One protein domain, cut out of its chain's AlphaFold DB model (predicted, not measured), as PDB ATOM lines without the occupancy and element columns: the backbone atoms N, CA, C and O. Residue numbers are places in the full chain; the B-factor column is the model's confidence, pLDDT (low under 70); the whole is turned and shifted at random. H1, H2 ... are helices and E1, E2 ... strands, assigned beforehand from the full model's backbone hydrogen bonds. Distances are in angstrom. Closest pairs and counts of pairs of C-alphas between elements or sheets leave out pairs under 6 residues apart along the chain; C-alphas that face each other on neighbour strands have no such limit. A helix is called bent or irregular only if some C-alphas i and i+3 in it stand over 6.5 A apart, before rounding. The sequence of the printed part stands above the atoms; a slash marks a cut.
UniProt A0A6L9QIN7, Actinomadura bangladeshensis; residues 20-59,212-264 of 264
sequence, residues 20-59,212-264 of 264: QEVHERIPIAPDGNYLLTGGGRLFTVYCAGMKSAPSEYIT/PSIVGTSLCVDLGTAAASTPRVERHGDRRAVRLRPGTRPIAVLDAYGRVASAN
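This is residues 20 to 59 and 212 to 264 of the 264 residues of a protein of Actinomadura bangladeshensis (UniProt A0A6L9QIN7). Two small four-stranded sheets form a loose sandwich, only partly face to face with their strands crossed at 37 degrees: E8 and E7 come near the first sheet, while the hairpin E5 and E6 reaches away from it. The first sheet branches around the bent strand E2 and is strongly twisted, and a short helix, H1, lies beside its strands. The printed part has 93 residues with one named helix and eight named strands, in the order H1 E1 E2 E3 E4 E5 E6 E7 E8, and its class is mostly strand. E1 E2 E3 and E5 E6 E7 E8 are meanders, each strand the antiparallel neighbour of the one before; the second sheet has the order E5 - E6 - E7 - E8, all antiparallel. The whole is compact, with a radius of gyration of the C-alphas of 12.9 A and spans of 37 by 29 by 25 A.

E2, residues 41 to 48, is the longest strand, 20.3 A, and bends by 55 degrees at residue 44. Its neighbours are E1, residues 32 to 38, 17.9 A; E3, residues 55 to 59, 12.3 A; and E4, residues 218 to 222, 13.9 A. The second sheet has E5, residues 232 to 236, 12.6 A; E6, residues 239 to 243, 13.1 A; E7, residues 252 to 254, 6.4 A; and E8, residues 260 to 263, 7.1 A, ending at C-alpha 263 (62.896, 16.254, 193.617). H1, residues 20 to 25, 8.7 A, begins at C-alpha 20 (60.570, 8.858, 214.748).

E1 lies on one side of E2, and E3, beside residues 45 to 48, and E4, beside residues 41 to 44, on the other side; each is antiparallel to E2. In the hairpin E1 and E2, N 34 and O 45 are 2.8 A apart; in the hairpin E2 and E3, N 46 and O 57, 2.8 A; between E2 and E4, N 42 and O 221, 2.9 A, all within hydrogen-bond range. Between the sheets, the closest C-alphas of E1 and E8 are those of Tyr 34 and Val 260, 5.6 A, and of E4 and E8 those of Leu 219 and Ala 263, 6.7 A. E5 and E6 are apart from E1, E2, E3 and E4. In the second sheet, N 234 and O 241 of the hairpin E5 and E6 are 2.8 A apart, N 242 and O 252 of the hairpin E6 and E7 2.8 A, and N 253 and O 262 of the hairpin E7 and E8 2.9 A. H1 is on the first sheet, over none of its strands, but only just: 2 of its C-alphas fall on E3. In H1 every O i to N i+4 pair is within hydrogen-bond range.

The C-alphas farthest apart, those of Ser 52 and Gly 247, are 38.3 A apart. Residues 60 to 211 are not printed, and C-alphas 59 and 212 are 16.7 A apart across this cut. Of the links that are printed whole, none is long. Mean pLDDT of the printed part is 88.0; residues 224 to 229 and residue 246 are under 70.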
ATOM      1  N   GLN A  20      60.876   9.958 213.833       96.94
ATOM      2  CA  GLN A  20      60.570   8.858 214.748       96.94
ATOM      3  C   GLN A  20      59.787   7.747 214.032       96.94
ATOM      4  O   GLN A  20      60.183   6.586 214.085       96.94
ATOM      5  N   GLU A  21      58.754   8.093 213.259       95.44
ATOM      6  CA  GLU A  21      58.030   7.112 212.441       95.44
ATOM      7  C   GLU A  21      58.918   6.466 211.367       95.44
ATOM      8  O   GLU A  21      58.740   5.292 211.042       95.44
ATOM      9  N   VAL A  22      59.876   7.206 210.788       94.44
ATOM     10  CA  VAL A  22      60.864   6.612 209.869       94.44
ATOM     11  C   VAL A  22      61.686   5.552 210.602       94.44
ATOM     12  O   VAL A  22      61.841   4.451 210.074       94.44
ATOM     13  N   HIS A  23      62.185   5.862 211.802       94.19
ATOM     14  CA  HIS A  23      62.965   4.934 212.619       94.19
ATOM     15  C   HIS A  23      62.149   3.694 213.009       94.19
ATOM     16  O   HIS A  23      62.621   2.575 212.846       94.19
ATOM     17  N   GLU A  24      60.897   3.854 213.431       93.50
ATOM     18  CA  GLU A  24      60.021   2.727 213.780       93.50
ATOM     19  C   GLU A  24      59.750   1.802 212.587       93.50
ATOM     20  O   GLU A  24      59.743   0.577 212.723       93.50
ATOM     21  N   ARG A  25      59.565   2.376 211.393       90.56
ATOM     22  CA  ARG A  25      59.351   1.605 210.158       90.56
ATOM     23  C   ARG A  25      60.643   0.961 209.654       90.56
ATOM     24  O   ARG A  25      60.595  -0.123 209.072       90.56
ATOM     25  N   ILE A  26      61.779   1.640 209.812       90.88
ATOM     26  CA  ILE A  26      63.092   1.213 209.318       90.88
ATOM     27  C   ILE A  26      64.166   1.545 210.375       90.88
ATOM     28  O   ILE A  26      64.869   2.548 210.240       90.88
ATOM     29  N   PRO A  27      64.373   0.686 211.395       91.81
ATOM     30  CA  PRO A  27      65.272   0.984 212.523       91.81
ATOM     31  C   PRO A  27      66.742   1.205 212.152       91.81
ATOM     32  O   PRO A  27      67.509   1.789 212.914       91.81
ATOM     33  N   ILE A  28      67.149   0.733 210.971       91.44
ATOM     34  CA  ILE A  28      68.507   0.895 210.434       91.44
ATOM     35  C   ILE A  28      68.676   2.155 209.573       91.44
ATOM     36  O   ILE A  28      69.749   2.361 209.003       91.44
ATOM     37  N   ALA A  29      67.624   2.964 209.416       93.56
ATOM     38  CA  ALA A  29      67.662   4.170 208.603       93.56
ATOM     39  C   ALA A  29      68.755   5.128 209.125       93.56
ATOM     40  O   ALA A  29      68.815   5.398 210.324       93.56
ATOM     41  N   PRO A  30      69.662   5.621 208.265       96.38
ATOM     42  CA  PRO A  30      70.712   6.545 208.684       96.38
ATOM     43  C   PRO A  30      70.184   7.978 208.808       96.38
ATOM     44  O   PRO A  30      69.154   8.317 208.232       96.38
ATOM     45  N   ASP A  31      70.935   8.863 209.454       97.94
ATOM     46  CA  ASP A  31      70.684  10.304 209.357       97.94
ATOM     47  C   ASP A  31      70.694  10.773 207.886       97.94
ATOM     48  O   ASP A  31      71.379  10.202 207.023       97.94
ATOM     49  N   GLY A  32      69.921  11.814 207.572       97.25
ATOM     50  CA  GLY A  32      69.847  12.351 206.212       97.25
ATOM     51  C   GLY A  32      68.560  13.102 205.903       97.25
ATOM     52  O   GLY A  32      67.747  13.345 206.784       97.25
ATOM     53  N   ASN A  33      68.369  13.465 204.633       97.31
ATOM     54  CA  ASN A  33      67.190  14.208 204.192       97.31
ATOM     55  C   ASN A  33      66.043  13.261 203.840       97.31
ATOM     56  O   ASN A  33      66.149  12.521 202.864       97.31
ATOM     57  N   TYR A  34      64.951  13.314 204.591       96.56
ATOM     58  CA  TYR A  34      63.755  12.495 204.411       96.56
ATOM     59  C   TYR A  34      62.574  13.339 203.958       96.56
ATOM     60  O   TYR A  34      62.489  14.531 204.248       96.56
ATOM     61  N   LEU A  35      61.656  12.689 203.247       95.00
ATOM     62  CA  LEU A  35      60.383  13.279 202.872       95.00
ATOM     63  C   LEU A  35      59.320  12.918 203.911       95.00
ATOM     64  O   LEU A  35      59.014  11.735 204.078       95.00
ATOM     65  N   LEU A  36      58.749  13.929 204.563       94.88
ATOM     66  CA  LEU A  36      57.714  13.775 205.583       94.88
ATOM     67  C   LEU A  36      56.395  14.419 205.156       94.88
ATOM     68  O   LEU A  36      56.360  15.288 204.282       94.88
ATOM     69  N   THR A  37      55.306  14.007 205.803       92.50
ATOM     70  CA  THR A  37      53.984  14.625 205.662       92.50
ATOM     71  C   THR A  37      53.458  15.122 207.006       92.50
ATOM     72  O   THR A  37      53.335  14.356 207.948       92.50
ATOM     73  N   GLY A  38      53.080  16.390 207.119       91.19
ATOM     74  CA  GLY A  38      52.654  16.974 208.395       91.19
ATOM     75  C   GLY A  38      51.923  18.293 208.194       91.19
ATOM     76  O   GLY A  38      52.206  19.016 207.241       91.19
ATOM     77  N   GLY A  39      50.909  18.570 209.018       87.50
ATOM     78  CA  GLY A  39      50.153  19.827 208.942       87.50
ATOM     79  C   GLY A  39      49.506  20.098 207.575       87.50
ATOM     80  O   GLY A  39      49.415  21.252 207.165       87.50
ATOM     81  N   GLY A  40      49.123  19.046 206.837       89.25
ATOM     82  CA  GLY A  40      48.593  19.159 205.472       89.25
ATOM     83  C   GLY A  40      49.651  19.481 204.412       89.25
ATOM     84  O   GLY A  40      49.315  20.004 203.356       89.25
ATOM     85  N   ARG A  41      50.931  19.209 204.679       91.56
ATOM     86  CA  ARG A  41      52.053  19.503 203.779       91.56
ATOM     87  C   ARG A  41      52.907  18.280 203.548       91.56
ATOM     88  O   ARG A  41      52.985  17.403 204.400       91.56
ATOM     89  N   LEU A  42      53.591  18.279 202.417       92.94
ATOM     90  CA  LEU A  42      54.638  17.332 202.075       92.94
ATOM     91  C   LEU A  42      55.951  18.094 201.951       92.94
ATOM     92  O   LEU A  42      56.032  19.015 201.138       92.94
ATOM     93  N   PHE A  43      56.964  17.730 202.733       95.75
ATOM     94  CA  PHE A  43      58.189  18.520 202.808       95.75
ATOM     95  C   PHE A  43      59.428  17.708 203.192       95.75
ATOM     96  O   PHE A  43      59.344  16.660 203.832       95.75
ATOM     97  N   THR A  44      60.592  18.202 202.775       97.00
ATOM     98  CA  THR A  44      61.894  17.611 203.103       97.00
ATOM     99  C   THR A  44      62.410  18.153 204.438       97.00
ATOM    100  O   THR A  44      62.443  19.367 204.638       97.00
ATOM    101  N   VAL A  45      62.902  17.270 205.309       97.94
ATOM    102  CA  VAL A  45      63.679  17.627 206.511       97.94
ATOM    103  C   VAL A  45      64.941  16.788 206.609       97.94
ATOM    104  O   VAL A  45      65.004  15.685 206.073       97.94
ATOM    105  N   TYR A  46      65.929  17.279 207.346       98.44
ATOM    106  CA  TYR A  46      67.030  16.464 207.833       98.44
ATOM    107  C   TYR A  46      66.601  15.735 209.110       98.44
ATOM    108  O   TYR A  46      66.294  16.380 210.110       98.44
ATOM    109  N   CYS A  47      66.599  14.406 209.080       98.50
ATOM    110  CA  CYS A  47      66.478  13.579 210.268       98.50
ATOM    111  C   CYS A  47      67.859  13.352 210.883       98.50
ATOM    112  O   CYS A  47      68.721  12.730 210.257       98.50
ATOM    113  N   ALA A  48      68.049  13.853 212.099       98.38
ATOM    114  CA  ALA A  48      69.233  13.635 212.922       98.38
ATOM    115  C   ALA A  48      68.952  12.582 213.996       98.38
ATOM    116  O   ALA A  48      67.811  12.462 214.436       98.38
ATOM    117  N   GLY A  49      69.980  11.874 214.468       97.25
ATOM    118  CA  GLY A  49      69.838  10.970 215.612       97.25
ATOM    119  C   GLY A  49      68.982   9.737 215.313       97.25
ATOM    120  O   GLY A  49      68.372   9.172 216.218       97.25
ATOM    121  N   MET A  50      68.952   9.283 214.056       96.62
ATOM    122  CA  MET A  50      68.111   8.176 213.584       96.62
ATOM    123  C   MET A  50      68.410   6.823 214.243       96.62
ATOM    124  O   MET A  50      67.651   5.879 214.071       96.62
ATOM    125  N   LYS A  51      69.514   6.709 214.988       90.62
ATOM    126  CA  LYS A  51      69.888   5.510 215.756       90.62
ATOM    127  C   LYS A  51      69.524   5.593 217.243       90.62
ATOM    128  O   LYS A  51      69.808   4.650 217.973       90.62
ATOM    129  N   SER A  52      68.981   6.719 217.704       90.56
ATOM    130  CA  SER A  52      68.682   6.965 219.117       90.56
ATOM    131  C   SER A  52      67.342   7.678 219.286       90.56
ATOM    132  O   SER A  52      66.315   7.018 219.366       90.56
ATOM    133  N   ALA A  53      67.353   9.008 219.335       94.44
ATOM    134  CA  ALA A  53      66.178   9.860 219.470       94.44
ATOM    135  C   ALA A  53      66.092  10.762 218.226       94.44
ATOM    136  O   ALA A  53      66.688  11.844 218.212       94.44
ATOM    137  N   PRO A  54      65.411  10.302 217.162       97.50
ATOM    138  CA  PRO A  54      65.292  11.030 215.914       97.50
ATOM    139  C   PRO A  54      64.704  12.429 216.096       97.50
ATOM    140  O   PRO A  54      63.821  12.658 216.923       97.50
ATOM    141  N   SER A  55      65.180  13.378 215.298       98.19
ATOM    142  CA  SER A  55      64.670  14.749 215.281       98.19
ATOM    143  C   SER A  55      64.764  15.364 213.887       98.19
ATOM    144  O   SER A  55      65.753  15.197 213.180       98.19
ATOM    145  N   GLU A  56      63.714  16.075 213.503       98.38
ATOM    146  CA  GLU A  56      63.513  16.795 212.250       98.38
ATOM    147  C   GLU A  56      64.107  18.210 212.288       98.38
ATOM    148  O   GLU A  56      63.795  19.016 213.173       98.38
ATOM    149  N   TYR A  57      64.886  18.558 211.266       98.75
ATOM    150  CA  TYR A  57      65.441  19.896 211.113       98.75
ATOM    151  C   TYR A  57      65.330  20.422 209.681       98.75
ATOM    152  O   TYR A  57      65.545  19.693 208.712       98.75
ATOM    153  N   ILE A  58      65.099  21.726 209.537       98.38
ATOM    154  CA  ILE A  58      65.343  22.441 208.282       98.38
ATOM    155  C   ILE A  58      66.839  22.729 208.189       98.38
ATOM    156  O   ILE A  58      67.409  23.334 209.093       98.38
ATOM    157  N   THR A  59      67.485  22.293 207.105       98.06
ATOM    158  CA  THR A  59      68.896  22.617 206.850       98.06
ATOM    159  C   THR A  59      68.999  23.959 206.138       98.06
ATOM    160  O   THR A  59      68.370  24.151 205.100       98.06
ATOM    161  N   PRO A 212      60.005  28.978 194.439       86.75
ATOM    162  CA  PRO A 212      59.585  27.659 193.963       86.75
ATOM    163  C   PRO A 212      59.478  26.627 195.098       86.75
ATOM    164  O   PRO A 212      60.202  26.682 196.084       86.75
ATOM    165  N   SER A 213      58.559  25.673 194.938       88.19
ATOM    166  CA  SER A 213      58.284  24.614 195.925       88.19
ATOM    167  C   SER A 213      59.359  23.525 195.974       88.19
ATOM    168  O   SER A 213      59.304  22.646 196.831       88.19
ATOM    169  N   ILE A 214      60.312  23.563 195.039       89.94
ATOM    170  CA  ILE A 214      61.419  22.618 194.911       89.94
ATOM    171  C   ILE A 214      62.698  23.409 194.661       89.94
ATOM    172  O   ILE A 214      62.760  24.221 193.737       89.94
ATOM    173  N   VAL A 215      63.717  23.151 195.478       89.00
ATOM    174  CA  VAL A 215      65.056  23.737 195.362       89.00
ATOM    175  C   VAL A 215      66.081  22.638 195.635       89.00
ATOM    176  O   VAL A 215      66.289  22.229 196.778       89.00
ATOM    177  N   GLY A 216      66.706  22.108 194.582       89.31
ATOM    178  CA  GLY A 216      67.579  20.936 194.700       89.31
ATOM    179  C   GLY A 216      66.807  19.707 195.197       89.31
ATOM    180  O   GLY A 216      65.887  19.246 194.532       89.31
ATOM    181  N   THR A 217      67.175  19.171 196.364       88.31
ATOM    182  CA  THR A 217      66.453  18.067 197.035       88.31
ATOM    183  C   THR A 217      65.471  18.547 198.112       88.31
ATOM    184  O   THR A 217      64.754  17.736 198.705       88.31
ATOM    185  N   SER A 218      65.405  19.858 198.360       92.56
ATOM    186  CA  SER A 218      64.404  20.463 199.237       92.56
ATOM    187  C   SER A 218      63.078  20.570 198.495       92.56
ATOM    188  O   SER A 218      63.022  21.124 197.401       92.56
ATOM    189  N   LEU A 219      62.012  20.069 199.106       94.81
ATOM    190  CA  LEU A 219      60.643  20.113 198.603       94.81
ATOM    191  C   LEU A 219      59.742  20.629 199.729       94.81
ATOM    192  O   LEU A 219      59.952  20.277 200.888       94.81
ATOM    193  N   CYS A 220      58.745  21.443 199.396       96.00
ATOM    194  CA  CYS A 220      57.618  21.760 200.268       96.00
ATOM    195  C   CYS A 220      56.401  22.076 199.407       96.00
ATOM    196  O   CYS A 220      56.417  23.032 198.632       96.00
ATOM    197  N   VAL A 221      55.339  21.294 199.553       92.69
ATOM    198  CA  VAL A 221      54.063  21.529 198.877       92.69
ATOM    199  C   VAL A 221      52.909  21.408 199.861       92.69
ATOM    200  O   VAL A 221      52.855  20.475 200.663       92.69
ATOM    201  N   ASP A 222      51.967  22.344 199.774       90.81
ATOM    202  CA  ASP A 222      50.699  22.243 200.486       90.81
ATOM    203  C   ASP A 222      49.829  21.172 199.807       90.81
ATOM    204  O   ASP A 222      49.543  21.226 198.607       90.81
ATOM    205  N   LEU A 223      49.413  20.178 200.585       84.25
ATOM    206  CA  LEU A 223      48.481  19.143 200.169       84.25
ATOM    207  C   LEU A 223      47.077  19.684 200.458       84.25
ATOM    208  O   LEU A 223      46.626  19.705 201.600       84.25
ATOM    209  N   GLY A 224      46.397  20.191 199.429       68.88
ATOM    210  CA  GLY A 224      45.031  20.700 199.575       68.88
ATOM    211  C   GLY A 224      44.068  19.661 200.174       68.88
ATOM    212  O   GLY A 224      44.323  18.460 200.169       68.88
ATOM    213  N   THR A 225      42.905  20.109 200.644       56.84
ATOM    214  CA  THR A 225      41.895  19.263 201.319       56.84
ATOM    215  C   THR A 225      41.214  18.218 200.421       56.84
ATOM    216  O   THR A 225      40.421  17.412 200.903       56.84
ATOM    217  N   ALA A 226      41.491  18.196 199.114       50.72
ATOM    218  CA  ALA A 226      40.882  17.244 198.188       50.72
ATOM    219  C   ALA A 226      41.565  15.866 198.252       50.72
ATOM    220  O   ALA A 226      42.789  15.777 198.266       50.72
ATOM    221  N   ALA A 227      40.793  14.778 198.151       48.00
ATOM    222  CA  ALA A 227      41.297  13.395 198.084       48.00
ATOM    223  C   ALA A 227      42.264  13.122 196.903       48.00
ATOM    224  O   ALA A 227      42.994  12.133 196.902       48.00
ATOM    225  N   ALA A 228      42.300  14.011 195.903       49.72
ATOM    226  CA  ALA A 228      43.266  13.998 194.801       49.72
ATOM    227  C   ALA A 228      44.655  14.562 195.175       49.72
ATOM    228  O   ALA A 228      45.523  14.628 194.308       49.72
ATOM    229  N   SER A 229      44.846  14.991 196.427       60.06
ATOM    230  CA  SER A 229      46.087  15.582 196.951       60.06
ATOM    231  C   SER A 229      46.886  14.607 197.814       60.06
ATOM    232  O   SER A 229      47.994  14.945 198.217       60.06
ATOM    233  N   THR A 230      46.353  13.415 198.110       71.56
ATOM    234  CA  THR A 230      47.080  12.394 198.873       71.56
ATOM    235  C   THR A 230      48.249  11.881 198.033       71.56
ATOM    236  O   THR A 230      48.010  11.263 196.988       71.56
ATOM    237  N   PRO A 231      49.508  12.102 198.458       78.44
ATOM    238  CA  PRO A 231      50.662  11.643 197.706       78.44
ATOM    239  C   PRO A 231      50.620  10.124 197.553       78.44
ATOM    240  O   PRO A 231      50.430   9.394 198.524       78.44
ATOM    241  N   ARG A 232      50.813   9.633 196.330       81.88
ATOM    242  CA  ARG A 232      50.963   8.203 196.058       81.88
ATOM    243  C   ARG A 232      52.435   7.852 196.014       81.88
ATOM    244  O   ARG A 232      53.215   8.511 195.328       81.88
ATOM    245  N   VAL A 233      52.787   6.792 196.732       85.25
ATOM    246  CA  VAL A 233      54.134   6.225 196.745       85.25
ATOM    247  C   VAL A 233      54.128   4.960 195.892       85.25
ATOM    248  O   VAL A 233      53.567   3.940 196.284       85.25
ATOM    249  N   GLU A 234      54.743   5.031 194.715       85.88
ATOM    250  CA  GLU A 234      54.875   3.917 193.774       85.88
ATOM    251  C   GLU A 234      56.266   3.295 193.908       85.88
ATOM    252  O   GLU A 234      57.285   3.981 193.804       85.88
ATOM    253  N   ARG A 235      56.332   1.984 194.150       82.56
ATOM    254  CA  ARG A 235      57.609   1.277 194.267       82.56
ATOM    255  C   ARG A 235      58.105   0.845 192.887       82.56
ATOM    256  O   ARG A 235      57.405   0.138 192.171       82.56
ATOM    257  N   HIS A 236      59.337   1.217 192.561       81.75
ATOM    258  CA  HIS A 236      60.045   0.802 191.352       81.75
ATOM    259  C   HIS A 236      61.407   0.224 191.758       81.75
ATOM    260  O   HIS A 236      62.393   0.952 191.891       81.75
ATOM    261  N   GLY A 237      61.446  -1.088 192.017       82.12
ATOM    262  CA  GLY A 237      62.621  -1.755 192.588       82.12
ATOM    263  C   GLY A 237      62.955  -1.225 193.988       82.12
ATOM    264  O   GLY A 237      62.099  -1.225 194.881       82.12
ATOM    265  N   ASP A 238      64.185  -0.735 194.158       80.88
ATOM    266  CA  ASP A 238      64.684  -0.153 195.416       80.88
ATOM    267  C   ASP A 238      64.363   1.337 195.578       80.88
ATOM    268  O   ASP A 238      64.645   1.931 196.620       80.88
ATOM    269  N   ARG A 239      63.762   1.958 194.558       86.88
ATOM    270  CA  ARG A 239      63.345   3.360 194.605       86.88
ATOM    271  C   ARG A 239      61.842   3.470 194.773       86.88
ATOM    272  O   ARG A 239      61.069   2.599 194.366       86.88
ATOM    273  N   ARG A 240      61.420   4.585 195.360       89.25
ATOM    274  CA  ARG A 240      60.007   4.937 195.499       89.25
ATOM    275  C   ARG A 240      59.751   6.275 194.828       89.25
ATOM    276  O   ARG A 240      60.382   7.264 195.176       89.25
ATOM    277  N   ALA A 241      58.850   6.303 193.858       89.38
ATOM    278  CA  ALA A 241      58.410   7.522 193.201       89.38
ATOM    279  C   ALA A 241      57.214   8.101 193.960       89.38
ATOM    280  O   ALA A 241      56.245   7.392 194.229       89.38
ATOM    281  N   VAL A 242      57.275   9.387 194.297       88.81
ATOM    282  CA  VAL A 242      56.186  10.105 194.964       88.81
ATOM    283  C   VAL A 242      55.492  10.987 193.944       88.81
ATOM    284  O   VAL A 242      56.129  11.829 193.312       88.81
ATOM    285  N   ARG A 243      54.186  10.795 193.767       88.44
ATOM    286  CA  ARG A 243      53.351  11.572 192.844       88.44
ATOM    287  C   ARG A 243      52.209  12.217 193.610       88.44
ATOM    288  O   ARG A 243      51.573  11.559 194.425       88.44
ATOM    289  N   LEU A 244      51.905  13.476 193.305       81.94
ATOM    290  CA  LEU A 244      50.717  14.134 193.862       81.94
ATOM    291  C   LEU A 244      49.430  13.652 193.191       81.94
ATOM    292  O   LEU A 244      48.390  13.616 193.834       81.94
ATOM    293  N   ARG A 245      49.489  13.269 191.909       76.31
ATOM    294  CA  ARG A 245      48.335  12.780 191.146       76.31
ATOM    295  C   ARG A 245      48.686  11.520 190.345       76.31
ATOM    296  O   ARG A 245      49.836  11.349 189.936       76.31
ATOM    297  N   PRO A 246      47.711  10.632 190.081       69.69
ATOM    298  CA  PRO A 246      47.921   9.499 189.184       69.69
ATOM    299  C   PRO A 246      48.369   9.962 187.791       69.69
ATOM    300  O   PRO A 246      47.836  10.931 187.255       69.69
ATOM    301  N   GLY A 247      49.358   9.282 187.207       70.88
ATOM    302  CA  GLY A 247      49.842   9.557 185.848       70.88
ATOM    303  C   GLY A 247      50.712  10.814 185.678       70.88
ATOM    304  O   GLY A 247      51.304  10.991 184.616       70.88
ATOM    305  N   THR A 248      50.863  11.669 186.700       80.50
ATOM    306  CA  THR A 248      51.752  12.849 186.634       80.50
ATOM    307  C   THR A 248      53.183  12.488 186.978       80.50
ATOM    308  O   THR A 248      53.383  11.579 187.774       80.50
ATOM    309  N   ARG A 249      54.183  13.215 186.464       84.06
ATOM    310  CA  ARG A 249      55.601  12.991 186.809       84.06
ATOM    311  C   ARG A 249      55.839  12.955 188.335       84.06
ATOM    312  O   ARG A 249      55.133  13.655 189.062       84.06
ATOM    313  N   PRO A 250      56.793  12.138 188.825       87.25
ATOM    314  CA  PRO A 250      57.130  12.109 190.244       87.25
ATOM    315  C   PRO A 250      57.710  13.443 190.699       87.25
ATOM    316  O   PRO A 250      58.653  13.933 190.079       87.25
ATOM    317  N   ILE A 251      57.180  13.965 191.803       89.75
ATOM    318  CA  ILE A 251      57.691  15.173 192.462       89.75
ATOM    319  C   ILE A 251      58.915  14.886 193.333       89.75
ATOM    320  O   ILE A 251      59.696  15.778 193.641       89.75
ATOM    321  N   ALA A 252      59.092  13.624 193.729       90.94
ATOM    322  CA  ALA A 252      60.277  13.153 194.422       90.94
ATOM    323  C   ALA A 252      60.550  11.684 194.100       90.94
ATOM    324  O   ALA A 252      59.633  10.896 193.849       90.94
ATOM    325  N   VAL A 253      61.825  11.311 194.141       92.00
ATOM    326  CA  VAL A 253      62.277   9.921 194.127       92.00
ATOM    327  C   VAL A 253      63.021   9.658 195.423       92.00
ATOM    328  O   VAL A 253      63.986  10.352 195.746       92.00
ATOM    329  N   LEU A 254      62.579   8.642 196.153       92.62
ATOM    330  CA  LEU A 254      63.152   8.233 197.425       92.62
ATOM    331  C   LEU A 254      64.023   6.988 197.260       92.62
ATOM    332  O   LEU A 254      63.759   6.143 196.395       92.62
ATOM    333  N   ASP A 255      65.033   6.863 198.112       90.44
ATOM    334  CA  ASP A 255      65.807   5.632 198.259       90.44
ATOM    335  C   ASP A 255      65.064   4.564 199.096       90.44
ATOM    336  O   ASP A 255      63.914   4.740 199.539       90.44
ATOM    337  N   ALA A 256      65.739   3.434 199.322       86.75
ATOM    338  CA  ALA A 256      65.215   2.316 200.101       86.75
ATOM    339  C   ALA A 256      64.850   2.701 201.549       86.75
ATOM    340  O   ALA A 256      63.932   2.116 202.118       86.75
ATOM    341  N   TYR A 257      65.491   3.731 202.116       86.94
ATOM    342  CA  TYR A 257      65.244   4.228 203.474       86.94
ATOM    343  C   TYR A 257      64.187   5.334 203.517       86.94
ATOM    344  O   TYR A 257      63.544   5.539 204.536       86.94
ATOM    345  N   GLY A 258      63.920   5.993 202.391       85.38
ATOM    346  CA  GLY A 258      62.918   7.061 202.289       85.38
ATOM    347  C   GLY A 258      63.554   8.437 202.218       85.38
ATOM    348  O   GLY A 258      62.855   9.445 202.314       85.38
ATOM    349  N   ARG A 259      64.875   8.473 202.026       90.88
ATOM    350  CA  ARG A 259      65.613   9.708 201.820       90.88
ATOM    351  C   ARG A 259      65.368  10.232 200.423       90.88
ATOM    352  O   ARG A 259      65.270   9.452 199.473       90.88
ATOM    353  N   VAL A 260      65.299  11.550 200.295       92.12
ATOM    354  CA  VAL A 260      65.104  12.218 199.008       92.12
ATOM    355  C   VAL A 260      66.368  12.059 198.171       92.12
ATOM    356  O   VAL A 260      67.398  12.661 198.461       92.12
ATOM    357  N   ALA A 261      66.286  11.243 197.122       91.00
ATOM    358  CA  ALA A 261      67.358  11.082 196.148       91.00
ATOM    359  C   ALA A 261      67.268  12.132 195.026       91.00
ATOM    360  O   ALA A 261      68.294  12.533 194.484       91.00
ATOM    361  N   SER A 262      66.056  12.574 194.678       89.38
ATOM    362  CA  SER A 262      65.802  13.729 193.804       89.38
ATOM    363  C   SER A 262      64.396  14.301 194.019       89.38
ATOM    364  O   SER A 262      63.511  13.587 194.496       89.38
ATOM    365  N   ALA A 263      64.192  15.569 193.649       85.69
ATOM    366  CA  ALA A 263      62.896  16.254 193.617       85.69
ATOM    367  C   ALA A 263      62.732  16.996 192.276       85.69
ATOM    368  O   ALA A 263      63.724  17.522 191.769       85.69
ATOM    369  N   ASN A 264      61.527  16.986 191.685       80.94
ATOM    370  CA  ASN A 264      61.245  17.546 190.347       80.94
ATOM    371  C   ASN A 264      59.908  18.283 190.257       80.94
ATOM    372  O   ASN A 264      58.920  17.786 190.842       80.94
TER     373      ASN A 264